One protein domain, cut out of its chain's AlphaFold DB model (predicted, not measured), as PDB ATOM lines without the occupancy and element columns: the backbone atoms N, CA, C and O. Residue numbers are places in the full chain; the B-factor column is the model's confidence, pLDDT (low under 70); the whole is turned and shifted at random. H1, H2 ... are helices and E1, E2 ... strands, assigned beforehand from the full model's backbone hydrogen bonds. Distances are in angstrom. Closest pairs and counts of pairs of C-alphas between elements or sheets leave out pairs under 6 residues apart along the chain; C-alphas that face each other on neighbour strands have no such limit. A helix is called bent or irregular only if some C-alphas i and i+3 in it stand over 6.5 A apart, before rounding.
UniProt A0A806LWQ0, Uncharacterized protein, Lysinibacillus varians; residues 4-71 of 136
ATOM      1  N   ILE A   4     121.900  68.360  85.392       94.06
ATOM      2  CA  ILE A   4     121.453  68.621  84.028       94.06
ATOM      3  C   ILE A   4     120.887  70.040  83.999       94.06
ATOM      4  O   ILE A   4     119.986  70.366  84.771       94.06
ATOM      5  N   TRP A   5     121.429  70.876  83.117       96.25
ATOM      6  CA  TRP A   5     120.873  72.191  82.806       96.25
ATOM      7  C   TRP A   5     120.020  72.065  81.551       96.25
ATOM      8  O   TRP A   5     120.525  71.659  80.506       96.25
ATOM      9  N   ILE A   6     118.729  72.363  81.656       96.38
ATOM     10  CA  ILE A   6     117.764  72.100  80.588       96.38
ATOM     11  C   ILE A   6     116.651  73.143  80.606       96.38
ATOM     12  O   ILE A   6     116.241  73.605  81.672       96.38
ATOM     13  N   LYS A   7     116.146  73.533  79.432       97.38
ATOM     14  CA  LYS A   7     114.935  74.359  79.373       97.38
ATOM     15  C   LYS A   7     113.722  73.527  79.764       97.38
ATOM     16  O   LYS A   7     113.619  72.372  79.351       97.38
ATOM     17  N   ARG A   8     112.751  74.110  80.467       95.69
ATOM     18  CA  ARG A   8     111.530  73.388  80.871       95.69
ATOM     19  C   ARG A   8     110.829  72.690  79.700       95.69
ATOM     20  O   ARG A   8     110.477  71.522  79.809       95.69
ATOM     21  N   GLY A   9     110.691  73.361  78.556       95.56
ATOM     22  CA  GLY A   9     110.080  72.756  77.367       95.56
ATOM     23  C   GLY A   9     110.848  71.534  76.842       95.56
ATOM     24  O   GLY A   9     110.231  70.569  76.405       95.56
ATOM     25  N   GLN A  10     112.182  71.539  76.940       96.25
ATOM     26  CA  GLN A  10     113.012  70.387  76.570       96.25
ATOM     27  C   GLN A  10     112.863  69.245  77.578       96.25
ATOM     28  O   GLN A  10     112.767  68.097  77.169       96.25
ATOM     29  N   LEU A  11     112.787  69.550  78.879       95.44
ATOM     30  CA  LEU A  11     112.534  68.548  79.918       95.44
ATOM     31  C   LEU A  11     111.207  67.819  79.675       95.44
ATOM     32  O   LEU A  11     111.174  66.590  79.702       95.44
ATOM     33  N   ILE A  12     110.133  68.571  79.414       95.06
ATOM     34  CA  ILE A  12     108.807  68.015  79.113       95.06
ATOM     35  C   ILE A  12     108.863  67.182  77.827       95.06
ATOM     36  O   ILE A  12     108.399  66.045  77.825       95.06
ATOM     37  N   GLY A  13     109.483  67.707  76.764       95.50
ATOM     38  CA  GLY A  13     109.629  67.005  75.487       95.50
ATOM     39  C   GLY A  13     110.388  65.683  75.614       95.50
ATOM     40  O   GLY A  13     109.869  64.645  75.219       95.50
ATOM     41  N   SER A  14     111.569  65.692  76.236       95.50
ATOM     42  CA  SER A  14     112.360  64.475  76.463       95.50
ATOM     43  C   SER A  14     111.657  63.486  77.392       95.50
ATOM     44  O   SER A  14     111.756  62.280  77.192       95.50
ATOM     45  N   THR A  15     110.925  63.973  78.399       95.94
ATOM     46  CA  THR A  15     110.109  63.103  79.259       95.94
ATOM     47  C   THR A  15     109.013  62.426  78.441       95.94
ATOM     48  O   THR A  15     108.895  61.206  78.493       95.94
ATOM     49  N   SER A  16     108.262  63.190  77.644       95.38
ATOM     50  CA  SER A  16     107.205  62.665  76.774       95.38
ATOM     51  C   SER A  16     107.745  61.633  75.782       95.38
ATOM     52  O   SER A  16     107.187  60.545  75.668       95.38
ATOM     53  N   GLU A  17     108.891  61.906  75.156       96.75
ATOM     54  CA  GLU A  17     109.553  60.975  74.240       96.75
ATOM     55  C   GLU A  17     109.944  59.658  74.927       96.75
ATOM     56  O   GLU A  17     109.648  58.580  74.413       96.75
ATOM     57  N   ILE A  18     110.568  59.720  76.108       97.06
ATOM     58  CA  ILE A  18     110.980  58.519  76.845       97.06
ATOM     59  C   ILE A  18     109.764  57.696  77.268       97.06
ATOM     60  O   ILE A  18     109.772  56.475  77.104       97.06
ATOM     61  N   ILE A  19     108.734  58.345  77.818       97.19
ATOM     62  CA  ILE A  19     107.513  57.655  78.237       97.19
ATOM     63  C   ILE A  19     106.836  57.027  77.021       97.19
ATOM     64  O   ILE A  19     106.634  55.816  77.023       97.19
ATOM     65  N   GLY A  20     106.609  57.784  75.947       96.94
ATOM     66  CA  GLY A  20     105.963  57.264  74.745       96.94
ATOM     67  C   GLY A  20     106.742  56.148  74.065       96.94
ATOM     68  O   GLY A  20     106.150  55.149  73.666       96.94
ATOM     69  N   TYR A  21     108.071  56.237  74.018       97.56
ATOM     70  CA  TYR A  21     108.902  55.157  73.493       97.56
ATOM     71  C   TYR A  21     108.825  53.880  74.344       97.56
ATOM     72  O   TYR A  21     108.853  52.774  73.805       97.56
ATOM     73  N   LYS A  22     108.754  54.004  75.676       96.25
ATOM     74  CA  LYS A  22     108.780  52.854  76.594       96.25
ATOM     75  C   LYS A  22     107.412  52.227  76.834       96.25
ATOM     76  O   LYS A  22     107.375  51.015  77.014       96.25
ATOM     77  N   SER A  23     106.342  53.020  76.857       96.12
ATOM     78  CA  SER A  23     104.977  52.555  77.133       96.12
ATOM     79  C   SER A  23     104.077  52.495  75.901       96.12
ATOM     80  O   SER A  23     102.983  51.946  75.986       96.12
ATOM     81  N   GLY A  24     104.495  53.065  74.767       95.94
ATOM     82  CA  GLY A  24     103.661  53.174  73.568       95.94
ATOM     83  C   GLY A  24     102.537  54.213  73.678       95.94
ATOM     84  O   GLY A  24     101.619  54.185  72.862       95.94
ATOM     85  N   LEU A  25     102.583  55.111  74.672       94.44
ATOM     86  CA  LEU A  25     101.540  56.114  74.927       94.44
ATOM     87  C   LEU A  25     102.012  57.525  74.561       94.44
ATOM     88  O   LEU A  25     103.019  58.000  75.079       94.44
ATOM     89  N   GLY A  26     101.259  58.224  73.713       92.94
ATOM     90  CA  GLY A  26     101.478  59.643  73.436       92.94
ATOM     91  C   GLY A  26     100.593  60.505  74.324       92.94
ATOM     92  O   GLY A  26      99.454  60.756  73.950       92.94
ATOM     93  N   LEU A  27     101.109  60.934  75.478       93.06
ATOM     94  CA  LEU A  27     100.357  61.773  76.413       93.06
ATOM     95  C   LEU A  27     100.500  63.264  76.082       93.06
ATOM     96  O   LEU A  27     101.595  63.735  75.739       93.06
ATOM     97  N   THR A  28      99.412  64.014  76.231       91.81
ATOM     98  CA  THR A  28      99.419  65.478  76.177       91.81
ATOM     99  C   THR A  28     100.059  66.068  77.434       91.81
ATOM    100  O   THR A  28     100.319  65.384  78.427       91.81
ATOM    101  N   LYS A  29     100.344  67.373  77.405       88.88
ATOM    102  CA  LYS A  29     100.902  68.060  78.573       88.88
ATOM    103  C   LYS A  29      99.918  68.034  79.747       88.88
ATOM    104  O   LYS A  29     100.348  67.841  80.879       88.88
ATOM    105  N   GLU A  30      98.633  68.196  79.459       91.06
ATOM    106  CA  GLU A  30      97.543  68.205  80.430       91.06
ATOM    107  C   GLU A  30      97.399  66.827  81.093       91.06
ATOM    108  O   GLU A  30      97.361  66.737  82.315       91.06
ATOM    109  N   GLU A  31      97.450  65.745  80.310       94.06
ATOM    110  CA  GLU A  31      97.441  64.374  80.841       94.06
ATOM    111  C   GLU A  31      98.662  64.105  81.729       94.06
ATOM    112  O   GLU A  31      98.561  63.472  82.781       94.06
ATOM    113  N   PHE A  32      99.834  64.625  81.349       94.19
ATOM    114  CA  PHE A  32     101.007  64.566  82.211       94.19
ATOM    115  C   PHE A  32     100.811  65.344  83.516       94.19
ATOM    116  O   PHE A  32     101.230  64.859  84.562       94.19
ATOM    117  N   GLU A  33     100.194  66.525  83.491       91.88
ATOM    118  CA  GLU A  33      99.950  67.331  84.694       91.88
ATOM    119  C   GLU A  33      99.098  66.586  85.736       91.88
ATOM    120  O   GLU A  33      99.373  66.708  86.932       91.88
ATOM    121  N   GLU A  34      98.164  65.732  85.306       92.69
ATOM    122  CA  GLU A  34      97.375  64.866  86.194       92.69
ATOM    123  C   GLU A  34      98.224  63.784  86.880       92.69
ATOM    124  O   GLU A  34      98.003  63.428  88.042       92.69
ATOM    125  N   ILE A  35      99.232  63.261  86.175       94.00
ATOM    126  CA  ILE A  35     100.082  62.170  86.660       94.00
ATOM    127  C   ILE A  35     101.468  62.628  87.114       94.00
ATOM    128  O   ILE A  35     102.261  61.783  87.542       94.00
ATOM    129  N   ILE A  36     101.787  63.918  87.114       94.31
ATOM    130  CA  ILE A  36     103.063  64.393  87.643       94.31
ATOM    131  C   ILE A  36     103.058  64.291  89.179       94.31
ATOM    132  O   ILE A  36     102.093  64.675  89.844       94.31
ATOM    133  N   PRO A  37     104.120  63.760  89.807       92.31
ATOM    134  CA  PRO A  37     104.246  63.790  91.263       92.31
ATOM    135  C   PRO A  37     104.408  65.221  91.787       92.31
ATOM    136  O   PRO A  37     105.180  65.988  91.216       92.31
ATOM    137  N   GLU A  38     103.796  65.547  92.929       91.50
ATOM    138  CA  GLU A  38     103.873  66.881  93.559       91.50
ATOM    139  C   GLU A  38     105.312  67.407  93.678       91.50
ATOM    140  O   GLU A  38     105.601  68.544  93.312       91.50
ATOM    141  N   LYS A  39     106.259  66.539  94.068       91.50
ATOM    142  CA  LYS A  39     107.693  66.875  94.186       91.50
ATOM    143  C   LYS A  39     108.345  67.385  92.887       91.50
ATOM    144  O   LYS A  39     109.422  67.973  92.938       91.50
ATOM    145  N   PHE A  40     107.729  67.138  91.732       92.69
ATOM    146  CA  PHE A  40     108.210  67.568  90.418       92.69
ATOM    147  C   PHE A  40     107.389  68.715  89.811       92.69
ATOM    148  O   PHE A  40     107.760  69.211  88.749       92.69
ATOM    149  N   GLN A  41     106.338  69.208  90.474       89.94
ATOM    150  CA  GLN A  41     105.524  70.312  89.945       89.94
ATOM    151  C   GLN A  41     106.355  71.574  89.670       89.94
ATOM    152  O   GLN A  41     106.175  72.210  88.639       89.94
ATOM    153  N   GLN A  42     107.333  71.881  90.526       87.81
ATOM    154  CA  GLN A  42     108.229  73.038  90.376       87.81
ATOM    155  C   GLN A  42     109.086  73.018  89.095       87.81
ATOM    156  O   GLN A  42     109.416  74.067  88.543       87.81
ATOM    157  N   VAL A  43     109.445  71.826  88.604       90.19
ATOM    158  CA  VAL A  43     110.187  71.681  87.341       90.19
ATOM    159  C   VAL A  43     109.251  71.507  86.146       90.19
ATOM    160  O   VAL A  43     109.657  71.788  85.022       90.19
ATOM    161  N   TRP A  44     108.002  71.092  86.377       92.06
ATOM    162  CA  TRP A  44     107.024  70.800  85.327       92.06
ATOM    163  C   TRP A  44     106.176  72.010  84.919       92.06
ATOM    164  O   TRP A  44     105.950  72.242  83.733       92.06
ATOM    165  N   ILE A  45     105.732  72.810  85.889       90.44
ATOM    166  CA  ILE A  45     104.825  73.942  85.684       90.44
ATOM    167  C   ILE A  45     105.645  75.227  85.523       90.44
ATOM    168  O   ILE A  45     106.607  75.463  86.254       90.44
ATOM    169  N   GLY A  46     105.275  76.065  84.552       90.94
ATOM    170  CA  GLY A  46     105.891  77.374  84.323       90.94
ATOM    171  C   GLY A  46     106.248  77.645  82.862       90.94
ATOM    172  O   GLY A  46     105.783  76.972  81.942       90.94
ATOM    173  N   ASN A  47     107.090  78.657  82.643       94.31
ATOM    174  CA  ASN A  47     107.487  79.108  81.310       94.31
ATOM    175  C   ASN A  47     108.410  78.092  80.609       94.31
ATOM    176  O   ASN A  47     109.487  77.774  81.100       94.31
ATOM    177  N   ASN A  48     108.051  77.628  79.413       94.19
ATOM    178  CA  ASN A  48     108.845  76.643  78.666       94.19
ATOM    179  C   ASN A  48     110.299  77.074  78.376       94.19
ATOM    180  O   ASN A  48     111.151  76.209  78.164       94.19
ATOM    181  N   GLN A  49     110.596  78.378  78.353       96.50
ATOM    182  CA  GLN A  49     111.939  78.910  78.088       96.50
ATOM    183  C   GLN A  49     112.814  79.057  79.336       96.50
ATOM    184  O   GLN A  49     114.003  79.343  79.200       96.50
ATOM    185  N   GLU A  50     112.258  78.865  80.531       96.88
ATOM    186  CA  GLU A  50     113.027  78.962  81.768       96.88
ATOM    187  C   GLU A  50     114.096  77.867  81.828       96.88
ATOM    188  O   GLU A  50     113.827  76.696  81.532       96.88
ATOM    189  N   LEU A  51     115.309  78.264  82.211       96.69
ATOM    190  CA  LEU A  51     116.422  77.351  82.406       96.69
ATOM    191  C   LEU A  51     116.343  76.747  83.808       96.69
ATOM    192  O   LEU A  51     116.398  77.463  84.805       96.69
ATOM    193  N   LEU A  52     116.260  75.425  83.871       95.44
ATOM    194  CA  LEU A  52     116.189  74.660  85.103       95.44
ATOM    195  C   LEU A  52     117.475  73.870  85.313       95.44
ATOM    196  O   LEU A  52     118.150  73.470  84.361       95.44
ATOM    197  N   ARG A  53     117.772  73.589  86.581       94.38
ATOM    198  CA  ARG A  53     118.772  72.601  86.970       94.38
ATOM    199  C   ARG A  53     118.073  71.455  87.688       94.38
ATOM    200  O   ARG A  53     117.509  71.666  88.756       94.38
ATOM    201  N   ILE A  54     118.159  70.254  87.130       94.62
ATOM    202  CA  ILE A  54     117.655  69.018  87.739       94.62
ATOM    203  C   ILE A  54     118.825  68.066  87.981       94.62
ATOM    204  O   ILE A  54     119.768  68.017  87.184       94.62
ATOM    205  N   ARG A  55     118.828  67.324  89.089       94.38
ATOM    206  CA  ARG A  55     119.835  66.272  89.281       94.38
ATOM    207  C   ARG A  55     119.533  65.089  88.372       94.38
ATOM    208  O   ARG A  55     118.373  64.763  88.135       94.38
ATOM    209  N   SER A  56     120.571  64.408  87.896       93.56
ATOM    210  CA  SER A  56     120.391  63.216  87.060       93.56
ATOM    211  C   SER A  56     119.531  62.154  87.759       93.56
ATOM    212  O   SER A  56     118.630  61.599  87.137       93.56
ATOM    213  N   GLU A  57     119.714  61.949  89.069       93.25
ATOM    214  CA  GLU A  57     118.903  60.986  89.830       93.25
ATOM    215  C   GLU A  57     117.430  61.410  89.952       93.25
ATOM    216  O   GLU A  57     116.535  60.566  89.999       93.25
ATOM    217  N   GLU A  58     117.160  62.716  90.015       93.88
ATOM    218  CA  GLU A  58     115.796  63.251  90.062       93.88
ATOM    219  C   GLU A  58     115.081  63.032  88.732       93.88
ATOM    220  O   GLU A  58     113.918  62.634  88.726       93.88
ATOM    221  N   PHE A  59     115.790  63.218  87.619       94.31
ATOM    222  CA  PHE A  59     115.260  62.939  86.291       94.31
ATOM    223  C   PHE A  59     114.950  61.445  86.104       94.31
ATOM    224  O   PHE A  59     113.844  61.093  85.704       94.31
ATOM    225  N   GLU A  60     115.863  60.545  86.478       94.56
ATOM    226  CA  GLU A  60     115.609  59.095  86.422       94.56
ATOM    227  C   GLU A  60     114.417  58.665  87.294       94.56
ATOM    228  O   GLU A  60     113.618  57.803  86.909       94.56
ATOM    229  N   ASN A  61     114.278  59.277  88.473       94.75
ATOM    230  CA  ASN A  61     113.158  59.038  89.379       94.75
ATOM    231  C   ASN A  61     111.837  59.540  88.776       94.75
ATOM    232  O   ASN A  61     110.838  58.828  88.852       94.75
ATOM    233  N   LEU A  62     111.829  60.710  88.125       95.19
ATOM    234  CA  LEU A  62     110.663  61.215  87.391       95.19
ATOM    235  C   LEU A  62     110.195  60.199  86.345       95.19
ATOM    236  O   LEU A  62     109.036  59.791  86.381       95.19
ATOM    237  N   ILE A  63     111.101  59.728  85.481       96.12
ATOM    238  CA  ILE A  63     110.776  58.733  84.448       96.12
ATOM    239  C   ILE A  63     110.203  57.457  85.071       96.12
ATOM    240  O   ILE A  63     109.170  56.960  84.631       96.12
ATOM    241  N   SER A  64     110.840  56.940  86.120       96.12
ATOM    242  CA  SER A  64     110.415  55.687  86.758       96.12
ATOM    243  C   SER A  64     109.030  55.799  87.394       96.12
ATOM    244  O   SER A  64     108.212  54.892  87.264       96.12
ATOM    245  N   VAL A  65     108.731  56.925  88.046       95.94
ATOM    246  CA  VAL A  65     107.407  57.156  88.638       95.94
ATOM    247  C   VAL A  65     106.337  57.304  87.559       95.94
ATOM    248  O   VAL A  65     105.251  56.754  87.721       95.94
ATOM    249  N   LEU A  66     106.628  58.001  86.459       96.31
ATOM    250  CA  LEU A  66     105.677  58.150  85.357       96.31
ATOM    251  C   LEU A  66     105.407  56.814  84.659       96.31
ATOM    252  O   LEU A  66     104.245  56.466  84.479       96.31
ATOM    253  N   LEU A  67     106.444  56.016  84.370       96.81
ATOM    254  CA  LEU A  67     106.282  54.661  83.822       96.81
ATOM    255  C   LEU A  67     105.443  53.763  84.737       96.81
ATOM    256  O   LEU A  67     104.661  52.953  84.251       96.81
ATOM    257  N   TYR A  68     105.593  53.907  86.054       96.50
ATOM    258  CA  TYR A  68     104.761  53.191  87.016       96.50
ATOM    259  C   TYR A  68     103.302  53.665  86.978       96.50
ATOM    260  O   TYR A  68     102.395  52.838  86.946       96.50
ATOM    261  N   ARG A  69     103.058  54.982  86.932       95.38
ATOM    262  CA  ARG A  69     101.699  55.557  86.889       95.38
ATOM    263  C   ARG A  69     100.929  55.170  85.629       95.38
ATOM    264  O   ARG A  69      99.729  54.947  85.718       95.38
ATOM    265  N   VAL A  70     101.612  55.026  84.494       95.94
ATOM    266  CA  VAL A  70     100.997  54.535  83.247       95.94
ATOM    267  C   VAL A  70     100.939  53.002  83.158       95.94
ATOM    268  O   VAL A  70     100.605  52.459  82.111       95.94
ATOM    269  N   GLY A  71     101.292  52.285  84.231       94.81
ATOM    270  CA  GLY A  71     101.207  50.824  84.299       94.81
ATOM    271  C   GLY A  71     102.270  50.071  83.494       94.81
ATOM    272  O   GLY A  71     102.147  48.864  83.309       94.81
TER     273      GLY A  71
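What this domain is: This is residues 4 to 71 of the 136 residues of an uncharacterized protein of Lysinibacillus varians (UniProt A0A806LWQ0). Helices H1 and H4 start at a two-stranded ribbon, E1 and E2, and converge as a V, with short helices H2 and H3 along one side. The printed part has 68 residues, with four named helices and two named strands in the order E1, H1, H2, H3, E2, H4 along the chain; the class is mostly helix, and the sheet, E1 - E2, is antiparallel. The whole is compact: radius of gyration of the C-alphas 11.1 A, spans 30 by 23 by 21 A.

How they stand to each other: E1, residues 4 to 7, is antiparallel to E2, residues 51 to 55; N 4 and O 54, 2.8 A apart, are within hydrogen-bond range. H1, residues 8 to 23, touches H4, residues 56 to 69, through H4's residues 63 to 67 alone, at a steep tilt of 48 degrees; their closest C-alphas, of Ile 19 and Leu 67, are 6.5 A apart. H2, residues 29 to 35, is close but not clearly touching H3, residues 38 to 44; their closest C-alphas, of Glu 33 and Trp 44, are 7.9 A apart. Every O i to N i+4 pair is within hydrogen-bond range in H1, H2 and H4; H3 has 1 of 3, and 3 of 4 O i to N i+3 pairs.

Where its parts are: E1 begins at C-alpha 4 (121.453, 68.621, 84.028); H4, 20.2 A long, ends at C-alpha 69 (101.699, 55.557, 86.889). H1 is 22.2 A long. H3 is irregular: C-alphas 39 and 42 are 7.3 A apart.

The domain as a whole: The printed part has no cut and no long link; no printed residue is under 70 in pLDDT.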